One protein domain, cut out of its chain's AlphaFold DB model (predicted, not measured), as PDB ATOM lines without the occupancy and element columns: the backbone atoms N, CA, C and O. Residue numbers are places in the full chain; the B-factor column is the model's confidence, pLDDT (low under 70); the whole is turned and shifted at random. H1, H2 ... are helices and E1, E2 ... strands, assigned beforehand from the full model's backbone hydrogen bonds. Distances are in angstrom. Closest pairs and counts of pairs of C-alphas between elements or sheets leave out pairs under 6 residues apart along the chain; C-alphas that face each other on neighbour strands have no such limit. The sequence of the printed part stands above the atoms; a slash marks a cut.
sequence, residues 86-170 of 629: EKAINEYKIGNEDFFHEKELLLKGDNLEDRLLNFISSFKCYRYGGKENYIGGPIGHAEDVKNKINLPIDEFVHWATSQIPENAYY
ATOM      1  N   GLU A  86     -16.387  92.172  -1.693       98.12
ATOM      2  CA  GLU A  86     -16.565  93.624  -1.788       98.12
ATOM      3  C   GLU A  86     -16.859  94.208  -0.406       98.12
ATOM      4  O   GLU A  86     -16.227  95.188  -0.006       98.12
ATOM      5  N   LYS A  87     -17.746  93.562   0.362       97.44
ATOM      6  CA  LYS A  87     -17.992  93.931   1.759       97.44
ATOM      7  C   LYS A  87     -16.703  93.887   2.575       97.44
ATOM      8  O   LYS A  87     -16.355  94.897   3.173       97.44
ATOM      9  N   ALA A  88     -15.964  92.776   2.561       97.62
ATOM     10  CA  ALA A  88     -14.730  92.659   3.344       97.62
ATOM     11  C   ALA A  88     -13.687  93.737   2.984       97.62
ATOM     12  O   ALA A  88     -13.081  94.331   3.871       97.62
ATOM     13  N   ILE A  89     -13.511  94.048   1.695       98.19
ATOM     14  CA  ILE A  89     -12.614  95.128   1.248       98.19
ATOM     15  C   ILE A  89     -13.086  96.491   1.770       98.19
ATOM     16  O   ILE A  89     -12.267  97.294   2.217       98.19
ATOM     17  N   ASN A  90     -14.392  96.763   1.729       97.94
ATOM     18  CA  ASN A  90     -14.949  98.023   2.214       97.94
ATOM     19  C   ASN A  90     -14.786  98.178   3.732       97.94
ATOM     20  O   ASN A  90     -14.369  99.245   4.177       97.94
ATOM     21  N   GLU A  91     -15.028  97.117   4.507       97.94
ATOM     22  CA  GLU A  91     -14.809  97.107   5.962       97.94
ATOM     23  C   GLU A  91     -13.332  97.351   6.312       97.94
ATOM     24  O   GLU A  91     -13.023  98.120   7.224       97.94
ATOM     25  N   TYR A  92     -12.400  96.777   5.543       97.88
ATOM     26  CA  TYR A  92     -10.970  97.062   5.701       97.88
ATOM     27  C   TYR A  92     -10.645  98.533   5.413       97.88
ATOM     28  O   TYR A  92      -9.945  99.174   6.193       97.88
ATOM     29  N   LYS A  93     -11.176  99.096   4.319       97.00
ATOM     30  CA  LYS A  93     -10.911 100.490   3.915       97.00
ATOM     31  C   LYS A  93     -11.354 101.514   4.958       97.00
ATOM     32  O   LYS A  93     -10.718 102.559   5.073       97.00
ATOM     33  N   ILE A  94     -12.420 101.227   5.703       96.94
ATOM     34  CA  ILE A  94     -12.898 102.099   6.786       96.94
ATOM     35  C   ILE A  94     -12.253 101.782   8.145       96.94
ATOM     36  O   ILE A  94     -12.566 102.450   9.127       96.94
ATOM     37  N   GLY A  95     -11.361 100.787   8.214       95.00
ATOM     38  CA  GLY A  95     -10.684 100.384   9.446       95.00
ATOM     39  C   GLY A  95     -11.604  99.713  10.468       95.00
ATOM     40  O   GLY A  95     -11.370  99.847  11.666       95.00
ATOM     41  N   ASN A  96     -12.663  99.025  10.027       95.31
ATOM     42  CA  ASN A  96     -13.594  98.352  10.931       95.31
ATOM     43  C   ASN A  96     -12.993  97.047  11.475       95.31
ATOM     44  O   ASN A  96     -13.192  95.973  10.909       95.31
ATOM     45  N   GLU A  97     -12.254  97.140  12.581       94.50
ATOM     46  CA  GLU A  97     -11.642  95.978  13.235       94.50
ATOM     47  C   GLU A  97     -12.678  94.964  13.731       94.50
ATOM     48  O   GLU A  97     -12.456  93.759  13.591       94.50
ATOM     49  N   ASP A  98     -13.821  95.432  14.244       94.94
ATOM     50  CA  ASP A  98     -14.858  94.571  14.820       94.94
ATOM     51  C   ASP A  98     -15.310  93.514  13.810       94.94
ATOM     52  O   ASP A  98     -15.323  92.328  14.141       94.94
ATOM     53  N   PHE A  99     -15.538  93.911  12.549       95.31
ATOM     54  CA  PHE A  99     -15.870  92.983  11.467       95.31
ATOM     55  C   PHE A  99     -14.858  91.831  11.364       95.31
ATOM     56  O   PHE A  99     -15.257  90.674  11.330       95.31
ATOM     57  N   PHE A 100     -13.550  92.104  11.375       95.25
ATOM     58  CA  PHE A 100     -12.507  91.074  11.217       95.25
ATOM     59  C   PHE A 100     -12.259  90.223  12.474       95.25
ATOM     60  O   PHE A 100     -11.562  89.196  12.410       95.25
ATOM     61  N   HIS A 101     -12.818  90.638  13.609       93.56
ATOM     62  CA  HIS A 101     -12.797  89.912  14.876       93.56
ATOM     63  C   HIS A 101     -14.116  89.193  15.182       93.56
ATOM     64  O   HIS A 101     -14.190  88.459  16.175       93.56
ATOM     65  N   GLU A 102     -15.117  89.321  14.308       91.62
ATOM     66  CA  GLU A 102     -16.380  88.610  14.430       91.62
ATOM     67  C   GLU A 102     -16.171  87.097  14.514       91.62
ATOM     68  O   GLU A 102     -15.506  86.461  13.684       91.62
ATOM     69  N   LYS A 103     -16.786  86.493  15.536       89.25
ATOM     70  CA  LYS A 103     -16.613  85.064  15.841       89.25
ATOM     71  C   LYS A 103     -17.084  84.171  14.696       89.25
ATOM     72  O   LYS A 103     -16.523  83.095  14.508       89.25
ATOM     73  N   GLU A 104     -18.086  84.617  13.941       88.88
ATOM     74  CA  GLU A 104     -18.631  83.905  12.781       88.88
ATOM     75  C   GLU A 104     -17.577  83.665  11.687       88.88
ATOM     76  O   GLU A 104     -17.584  82.619  11.034       88.88
ATOM     77  N   LEU A 105     -16.659  84.617  11.484       84.56
ATOM     78  CA  LEU A 105     -15.720  84.584  10.362       84.56
ATOM     79  C   LEU A 105     -14.560  83.611  10.579       84.56
ATOM     80  O   LEU A 105     -13.972  83.118   9.620       84.56
ATOM     81  N   LEU A 106     -14.212  83.342  11.843       85.00
ATOM     82  CA  LEU A 106     -13.100  82.467  12.236       85.00
ATOM     83  C   LEU A 106     -11.741  82.848  11.605       85.00
ATOM     84  O   LEU A 106     -10.860  81.989  11.483       85.00
ATOM     85  N   LEU A 107     -11.546  84.129  11.254       89.94
ATOM     86  CA  LEU A 107     -10.344  84.614  10.568       89.94
ATOM     87  C   LEU A 107      -9.084  84.478  11.432       89.94
ATOM     88  O   LEU A 107      -9.062  84.782  12.633       89.94
ATOM     89  N   LYS A 108      -8.014  84.035  10.781       89.69
ATOM     90  CA  LYS A 108      -6.641  83.926  11.266       89.69
ATOM     91  C   LYS A 108      -5.811  85.057  10.670       89.69
ATOM     92  O   LYS A 108      -6.073  85.502   9.561       89.69
ATOM     93  N   GLY A 109      -4.801  85.487  11.413       88.50
ATOM     94  CA  GLY A 109      -3.944  86.604  11.032       88.50
ATOM     95  C   GLY A 109      -3.561  87.429  12.250       88.50
ATOM     96  O   GLY A 109      -4.348  87.524  13.203       88.50
ATOM     97  N   ASP A 110      -2.353  87.986  12.216       88.81
ATOM     98  CA  ASP A 110      -1.811  88.781  13.322       88.81
ATOM     99  C   ASP A 110      -2.217  90.263  13.197       88.81
ATOM    100  O   ASP A 110      -2.241  90.985  14.190       88.81
ATOM    101  N   ASN A 111      -2.594  90.701  11.993       93.50
ATOM    102  CA  ASN A 111      -3.077  92.046  11.663       93.50
ATOM    103  C   ASN A 111      -4.332  91.983  10.763       93.50
ATOM    104  O   ASN A 111      -4.792  90.898  10.387       93.50
ATOM    105  N   LEU A 112      -4.906  93.147  10.437       95.44
ATOM    106  CA  LEU A 112      -6.099  93.249   9.589       95.44
ATOM    107  C   LEU A 112      -5.852  92.753   8.165       95.44
ATOM    108  O   LEU A 112      -6.727  92.116   7.586       95.44
ATOM    109  N   GLU A 113      -4.674  93.012   7.606       97.69
ATOM    110  CA  GLU A 113      -4.321  92.594   6.253       97.69
ATOM    111  C   GLU A 113      -4.296  91.068   6.122       97.69
ATOM    112  O   GLU A 113      -4.900  90.521   5.200       97.69
ATOM    113  N   ASP A 114      -3.687  90.367   7.079       95.62
ATOM    114  CA  ASP A 114      -3.679  88.903   7.126       95.62
ATOM    115  C   ASP A 114      -5.112  88.348   7.263       95.62
ATOM    116  O   ASP A 114      -5.461  87.347   6.635       95.62
ATOM    117  N   ARG A 115      -5.974  89.009   8.053       96.56
ATOM    118  CA  ARG A 115      -7.386  88.613   8.221       96.56
ATOM    119  C   ARG A 115      -8.197  88.833   6.947       96.56
ATOM    120  O   ARG A 115      -8.987  87.962   6.582       96.56
ATOM    121  N   LEU A 116      -7.983  89.946   6.248       97.81
ATOM    122  CA  LEU A 116      -8.590  90.214   4.944       97.81
ATOM    123  C   LEU A 116      -8.159  89.161   3.914       97.81
ATOM    124  O   LEU A 116      -8.998  88.600   3.206       97.81
ATOM    125  N   LEU A 117      -6.867  88.832   3.873       97.56
ATOM    126  CA  LEU A 117      -6.336  87.783   3.003       97.56
ATOM    127  C   LEU A 117      -6.866  86.394   3.380       97.56
ATOM    128  O   LEU A 117      -7.125  85.580   2.490       97.56
ATOM    129  N   ASN A 118      -7.110  86.119   4.666       96.44
ATOM    130  CA  ASN A 118      -7.805  84.904   5.078       96.44
ATOM    131  C   ASN A 118      -9.257  84.881   4.593       96.44
ATOM    132  O   ASN A 118      -9.705  83.828   4.147       96.44
ATOM    133  N   PHE A 119      -9.975  86.001   4.633       96.81
ATOM    134  CA  PHE A 119     -11.348  86.061   4.137       96.81
ATOM    135  C   PHE A 119     -11.411  85.726   2.635       96.81
ATOM    136  O   PHE A 119     -12.176  84.858   2.216       96.81
ATOM    137  N   ILE A 120     -10.559  86.369   1.831       96.62
ATOM    138  CA  ILE A 120     -10.587  86.279   0.362       96.62
ATOM    139  C   ILE A 120      -9.981  84.971  -0.157       96.62
ATOM    140  O   ILE A 120     -10.523  84.353  -1.065       96.62
ATOM    141  N   SER A 121      -8.850  84.556   0.411       95.38
ATOM    142  CA  SER A 121      -7.989  83.493  -0.120       95.38
ATOM    143  C   SER A 121      -7.617  82.484   0.968       95.38
ATOM    144  O   SER A 121      -6.450  82.168   1.173       95.38
ATOM    145  N   SER A 122      -8.612  81.999   1.718       94.81
ATOM    146  CA  SER A 122      -8.409  80.958   2.732       94.81
ATOM    147  C   SER A 122      -7.919  79.660   2.092       94.81
ATOM    148  O   SER A 122      -8.464  79.225   1.080       94.81
ATOM    149  N   PHE A 123      -6.943  78.995   2.700       93.81
ATOM    150  CA  PHE A 123      -6.467  77.685   2.276       93.81
ATOM    151  C   PHE A 123      -6.013  76.829   3.460       93.81
ATOM    152  O   PHE A 123      -5.808  77.293   4.584       93.81
ATOM    153  N   LYS A 124      -5.822  75.537   3.182       91.94
ATOM    154  CA  LYS A 124      -5.170  74.589   4.090       91.94
ATOM    155  C   LYS A 124      -3.892  74.080   3.440       91.94
ATOM    156  O   LYS A 124      -3.911  73.757   2.259       91.94
ATOM    157  N   CYS A 125      -2.813  73.907   4.194       89.69
ATOM    158  CA  CYS A 125      -1.580  73.283   3.697       89.69
ATOM    159  C   CYS A 125      -0.813  72.578   4.829       89.69
ATOM    160  O   CYS A 125      -1.079  72.802   6.011       89.69
ATOM    161  N   TYR A 126       0.119  71.681   4.486       87.50
ATOM    162  CA  TYR A 126       0.878  70.934   5.498       87.50
ATOM    163  C   TYR A 126       1.832  71.826   6.294       87.50
ATOM    164  O   TYR A 126       1.972  71.644   7.498       87.50
ATOM    165  N   ARG A 127       2.483  72.795   5.646       86.56
ATOM    166  CA  ARG A 127       3.393  73.720   6.319       86.56
ATOM    167  C   ARG A 127       3.383  75.072   5.625       86.56
ATOM    168  O   ARG A 127       3.624  75.130   4.424       86.56
ATOM    169  N   TYR A 128       3.155  76.138   6.388       88.50
ATOM    170  CA  TYR A 128       3.182  77.517   5.896       88.50
ATOM    171  C   TYR A 128       3.485  78.487   7.032       88.50
ATOM    172  O   TYR A 128       3.062  78.265   8.167       88.50
ATOM    173  N   GLY A 129       4.281  79.525   6.759       83.38
ATOM    174  CA  GLY A 129       4.630  80.523   7.777       83.38
ATOM    175  C   GLY A 129       5.288  79.944   9.036       83.38
ATOM    176  O   GLY A 129       5.071  80.447  10.132       83.38
ATOM    177  N   GLY A 130       6.007  78.821   8.911       84.31
ATOM    178  CA  GLY A 130       6.602  78.108  10.048       84.31
ATOM    179  C   GLY A 130       5.636  77.255  10.887       84.31
ATOM    180  O   GLY A 130       6.095  76.607  11.822       84.31
ATOM    181  N   LYS A 131       4.339  77.200  10.552       86.12
ATOM    182  CA  LYS A 131       3.315  76.394  11.242       86.12
ATOM    183  C   LYS A 131       3.004  75.117  10.459       86.12
ATOM    184  O   LYS A 131       2.901  75.159   9.234       86.12
ATOM    185  N   GLU A 132       2.834  73.995  11.157       89.50
ATOM    186  CA  GLU A 132       2.331  72.744  10.571       89.50
ATOM    187  C   GLU A 132       0.794  72.725  10.532       89.50
ATOM    188  O   GLU A 132       0.139  73.324  11.383       89.50
ATOM    189  N   ASN A 133       0.214  72.024   9.554       87.62
ATOM    190  CA  ASN A 133      -1.229  71.906   9.308       87.62
ATOM    191  C   ASN A 133      -1.966  73.258   9.289       87.62
ATOM    192  O   ASN A 133      -3.050  73.397   9.860       87.62
ATOM    193  N   TYR A 134      -1.369  74.259   8.638       89.69
ATOM    194  CA  TYR A 134      -1.882  75.624   8.593       89.69
ATOM    195  C   TYR A 134      -3.251  75.702   7.900       89.69
ATOM    196  O   TYR A 134      -3.457  75.105   6.840       89.69
ATOM    197  N   ILE A 135      -4.169  76.460   8.508       90.69
ATOM    198  CA  ILE A 135      -5.467  76.867   7.956       90.69
ATOM    199  C   ILE A 135      -5.570  78.378   8.162       90.69
ATOM    200  O   ILE A 135      -5.501  78.834   9.306       90.69
ATOM    201  N   GLY A 136      -5.717  79.138   7.084       93.25
ATOM    202  CA  GLY A 136      -5.740  80.599   7.111       93.25
ATOM    203  C   GLY A 136      -5.539  81.181   5.715       93.25
ATOM    204  O   GLY A 136      -5.700  80.465   4.732       93.25
ATOM    205  N   GLY A 137      -5.187  82.461   5.625       94.19
ATOM    206  CA  GLY A 137      -4.836  83.114   4.361       94.19
ATOM    207  C   GLY A 137      -3.330  83.279   4.167       94.19
ATOM    208  O   GLY A 137      -2.539  82.873   5.021       94.19
ATOM    209  N   PRO A 138      -2.919  83.912   3.060       94.56
ATOM    210  CA  PRO A 138      -1.552  84.385   2.908       94.56
ATOM    211  C   PRO A 138      -1.161  85.325   4.059       94.56
ATOM    212  O   PRO A 138      -1.979  86.130   4.500       94.56
ATOM    213  N   ILE A 139       0.081  85.226   4.542       93.75
ATOM    214  CA  ILE A 139       0.604  86.067   5.635       93.75
ATOM    215  C   ILE A 139       1.859  86.817   5.198       93.75
ATOM    216  O   ILE A 139       2.582  86.357   4.317       93.75
ATOM    217  N   GLY A 140       2.159  87.937   5.857       92.88
ATOM    218  CA  GLY A 140       3.385  88.706   5.590       92.88
ATOM    219  C   GLY A 140       3.290  89.640   4.379       92.88
ATOM    220  O   GLY A 140       4.303  90.176   3.939       92.88
ATOM    221  N   HIS A 141       2.075  89.872   3.882       96.00
ATOM    222  CA  HIS A 141       1.774  90.730   2.730       96.00
ATOM    223  C   HIS A 141       1.101  92.052   3.126       96.00
ATOM    224  O   HIS A 141       0.435  92.679   2.307       96.00
ATOM    225  N   ALA A 142       1.249  92.503   4.376       96.56
ATOM    226  CA  ALA A 142       0.542  93.690   4.864       96.56
ATOM    227  C   ALA A 142       0.833  94.951   4.025       96.56
ATOM    228  O   ALA A 142      -0.079  95.697   3.674       96.56
ATOM    229  N   GLU A 143       2.093  95.165   3.641       97.50
ATOM    230  CA  GLU A 143       2.471  96.298   2.790       97.50
ATOM    231  C   GLU A 143       1.935  96.146   1.359       97.50
ATOM    232  O   GLU A 143       1.492  97.115   0.744       97.50
ATOM    233  N   ASP A 144       1.892  94.922   0.826       98.06
ATOM    234  CA  ASP A 144       1.280  94.668  -0.477       98.06
ATOM    235  C   ASP A 144      -0.216  94.979  -0.477       98.06
ATOM    236  O   ASP A 144      -0.692  95.615  -1.417       98.06
ATOM    237  N   VAL A 145      -0.941  94.562   0.568       98.06
ATOM    238  CA  VAL A 145      -2.375  94.839   0.722       98.06
ATOM    239  C   VAL A 145      -2.612  96.342   0.715       98.06
ATOM    240  O   VAL A 145      -3.392  96.817  -0.106       98.06
ATOM    241  N   LYS A 146      -1.883  97.108   1.535       97.19
ATOM    242  CA  LYS A 146      -2.008  98.575   1.589       97.19
ATOM    243  C   LYS A 146      -1.783  99.235   0.229       97.19
ATOM    244  O   LYS A 146      -2.525 100.139  -0.145       97.19
ATOM    245  N   ASN A 147      -0.807  98.747  -0.535       97.81
ATOM    246  CA  ASN A 147      -0.493  99.278  -1.859       97.81
ATOM    247  C   ASN A 147      -1.504  98.862  -2.945       97.81
ATOM    248  O   ASN A 147      -1.674  99.581  -3.928       97.81
ATOM    249  N   LYS A 148      -2.176  97.714  -2.790       98.25
ATOM    250  CA  LYS A 148      -3.045  97.112  -3.820       98.25
ATOM    251  C   LYS A 148      -4.544  97.213  -3.527       98.25
ATOM    252  O   LYS A 148      -5.339  96.964  -4.424       98.25
ATOM    253  N   ILE A 149      -4.956  97.623  -2.326       97.38
ATOM    254  CA  ILE A 149      -6.372  97.671  -1.907       97.38
ATOM    255  C   ILE A 149      -7.259  98.589  -2.772       97.38
ATOM    256  O   ILE A 149      -8.488  98.471  -2.786       97.38
ATOM    257  N   ASN A 150      -6.641  99.526  -3.495       96.94
ATOM    258  CA  ASN A 150      -7.323 100.460  -4.390       96.94
ATOM    259  C   ASN A 150      -7.380  99.991  -5.853       96.94
ATOM    260  O   ASN A 150      -7.933 100.708  -6.684       96.94
ATOM    261  N   LEU A 151      -6.839  98.812  -6.175       97.94
ATOM    262  CA  LEU A 151      -7.056  98.174  -7.474       97.94
ATOM    263  C   LEU A 151      -8.544  97.822  -7.669       97.94
ATOM    264  O   LEU A 151      -9.286  97.700  -6.686       97.94
ATOM    265  N   PRO A 152      -8.994  97.613  -8.921       98.06
ATOM    266  CA  PRO A 152     -10.272  96.958  -9.181       98.06
ATOM    267  C   PRO A 152     -10.401  95.653  -8.380       98.06
ATOM    268  O   PRO A 152      -9.428  94.912  -8.239       98.06
ATOM    269  N   ILE A 153     -11.602  95.363  -7.863       97.56
ATOM    270  CA  ILE A 153     -11.835  94.242  -6.929       97.56
ATOM    271  C   ILE A 153     -11.310  92.919  -7.499       97.56
ATOM    272  O   ILE A 153     -10.577  92.214  -6.811       97.56
ATOM    273  N   ASP A 154     -11.625  92.608  -8.758       96.81
ATOM    274  CA  ASP A 154     -11.166  91.373  -9.404       96.81
ATOM    275  C   ASP A 154      -9.633  91.306  -9.550       96.81
ATOM    276  O   ASP A 154      -9.061  90.230  -9.394       96.81
ATOM    277  N   GLU A 155      -8.943  92.430  -9.783       98.00
ATOM    278  CA  GLU A 155      -7.473  92.461  -9.844       98.00
ATOM    279  C   GLU A 155      -6.849  92.207  -8.467       98.00
ATOM    280  O   GLU A 155      -5.899  91.429  -8.346       98.00
ATOM    281  N   PHE A 156      -7.406  92.815  -7.414       98.31
ATOM    282  CA  PHE A 156      -6.958  92.584  -6.041       98.31
ATOM    283  C   PHE A 156      -7.200  91.135  -5.597       98.31
ATOM    284  O   PHE A 156      -6.305  90.505  -5.036       98.31
ATOM    285  N   VAL A 157      -8.379  90.581  -5.896       97.06
ATOM    286  CA  VAL A 157      -8.722  89.179  -5.619       97.06
ATOM    287  C   VAL A 157      -7.810  88.228  -6.394       97.06
ATOM    288  O   VAL A 157      -7.320  87.251  -5.825       97.06
ATOM    289  N   HIS A 158      -7.538  88.505  -7.672       96.69
ATOM    290  CA  HIS A 158      -6.620  87.698  -8.475       96.69
ATOM    291  C   HIS A 158      -5.206  87.703  -7.882       96.69
ATOM    292  O   HIS A 158      -4.587  86.650  -7.726       96.69
ATOM    293  N   TRP A 159      -4.713  88.872  -7.468       97.81
ATOM    294  CA  TRP A 159      -3.441  88.956  -6.763       97.81
ATOM    295  C   TRP A 159      -3.464  88.170  -5.441       97.81
ATOM    296  O   TRP A 159      -2.573  87.351  -5.224       97.81
ATOM    297  N   ALA A 160      -4.477  88.347  -4.590       97.12
ATOM    298  CA  ALA A 160      -4.570  87.659  -3.299       97.12
ATOM    299  C   ALA A 160      -4.582  86.129  -3.464       97.12
ATOM    300  O   ALA A 160      -3.815  85.415  -2.819       97.12
ATOM    301  N   THR A 161      -5.390  85.623  -4.398       95.12
ATOM    302  CA  THR A 161      -5.476  84.186  -4.708       95.12
ATOM    303  C   THR A 161      -4.199  83.635  -5.348       95.12
ATOM    304  O   THR A 161      -3.858  82.480  -5.110       95.12
ATOM    305  N   SER A 162      -3.420  84.450  -6.072       95.06
ATOM    306  CA  SER A 162      -2.104  84.038  -6.595       95.06
ATOM    307  C   SER A 162      -1.043  83.803  -5.509       95.06
ATOM    308  O   SER A 162      -0.018  83.186  -5.785       95.06
ATOM    309  N   GLN A 163      -1.276  84.271  -4.274       95.06
ATOM    310  CA  GLN A 163      -0.386  84.011  -3.134       95.06
ATOM    311  C   GLN A 163      -0.658  82.655  -2.461       95.06
ATOM    312  O   GLN A 163       0.057  82.269  -1.532       95.06
ATOM    313  N   ILE A 164      -1.689  81.924  -2.900       93.06
ATOM    314  CA  ILE A 164      -1.989  80.584  -2.390       93.06
ATOM    315  C   ILE A 164      -0.862  79.629  -2.824       93.06
ATOM    316  O   ILE A 164      -0.570  79.532  -4.017       93.06
ATOM    317  N   PRO A 165      -0.226  78.894  -1.892       90.19
ATOM    318  CA  PRO A 165       0.828  77.942  -2.234       90.19
ATOM    319  C   PRO A 165       0.338  76.831  -3.171       90.19
ATOM    320  O   PRO A 165      -0.739  76.279  -2.964       90.19
ATOM    321  N   GLU A 166       1.172  76.403  -4.121       85.38
ATOM    322  CA  GLU A 166       0.839  75.295  -5.039       85.38
ATOM    323  C   GLU A 166       0.510  73.979  -4.310       85.38
ATOM    324  O   GLU A 166      -0.283  73.172  -4.787       85.38
ATOM    325  N   ASN A 167       1.110  73.754  -3.137       82.81
ATOM    326  CA  ASN A 167       0.876  72.570  -2.308       82.81
ATOM    327  C   ASN A 167      -0.312  72.719  -1.340       82.81
ATOM    328  O   ASN A 167      -0.499  71.870  -0.460       82.81
ATOM    329  N   ALA A 168      -1.085  73.803  -1.445       84.56
ATOM    330  CA  ALA A 168      -2.312  73.953  -0.688       84.56
ATOM    331  C   ALA A 168      -3.335  72.889  -1.117       84.56
ATOM    332  O   ALA A 168      -3.473  72.534  -2.286       84.56
ATOM    333  N   TYR A 169      -4.054  72.344  -0.141       66.88
ATOM    334  CA  TYR A 169      -5.077  71.339  -0.387       66.88
ATOM    335  C   TYR A 169      -6.249  71.931  -1.183       66.88
ATOM    336  O   TYR A 169      -6.537  73.125  -1.133       66.88
ATOM    337  N   TYR A 170      -7.004  71.035  -1.821       64.62
ATOM    338  CA  TYR A 170      -8.145  71.297  -2.704       64.62
ATOM    339  C   TYR A 170      -9.308  72.150  -2.113       64.62
ATOM    340  O   TYR A 170     -10.256  72.476  -2.813       64.62
TER     341      TYR A 170
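This is residues 86 to 170 of the 629 residues of the protein "Methyltransferase domain-containing protein" of Vibrio plantisponsor (UniProt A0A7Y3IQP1). Helix H3 forms the core, with four other helices, H1, H2, H4 and H5, packed round it, and a hairpin of two strands, E1 and E2, makes one end of the longest axis. The printed part has 85 residues, with five named helices and two named strands in the order H1, H2, H3, E1, E2, H4, H5. The two-stranded sheet is antiparallel, and the class is mixed, helices and strands. The whole is compact, with a radius of gyration of the C-alphas of 12.3 A, and rounded, spanning 34 by 28 by 21 A.

Start with H1, residues 86 to 93, which touches the hub H3, residues 112 to 120, at a shallow tilt of 5 degrees, opposite ways; their closest C-alphas, Ala 88 and Leu 116, are 6.8 A apart. H2, residues 97 to 101, touches H3, closest at C-alphas 100 and 115, 6.4 A. Next comes the hairpin of E1, residues 123 to 128, and E2, residues 131 to 136, antiparallel at 161 degrees; look for N 133 and O 126, 2.7 A apart, within hydrogen-bond range. H4, residues 142 to 148, touches H3 at a steep tilt of 64 degrees, closest at C-alphas 142 and 113, 5.2 A. H5, residues 153 to 162, touches H3 about perpendicular, at 89 degrees, closest at C-alphas 160 and 117, 6.5 A. H5 is apart from both strands. In all five helices every O i to N i+4 pair is within hydrogen-bond range.

Find C-alpha 86 at (-16.565, 93.624, -1.788), where H1 begins; it runs 10.6 A. H3 measures 12.4 A, E1 10.3 A and E2 10.8 A. H5 runs 14.1 A to C-alpha 162 at (-2.104, 84.038, -6.595).

The C-alphas farthest apart, Ile 94 and Tyr 126, are 34.1 A apart. The printed part has no cut and no long link. Confidence is under 70 at residues 169 to 170.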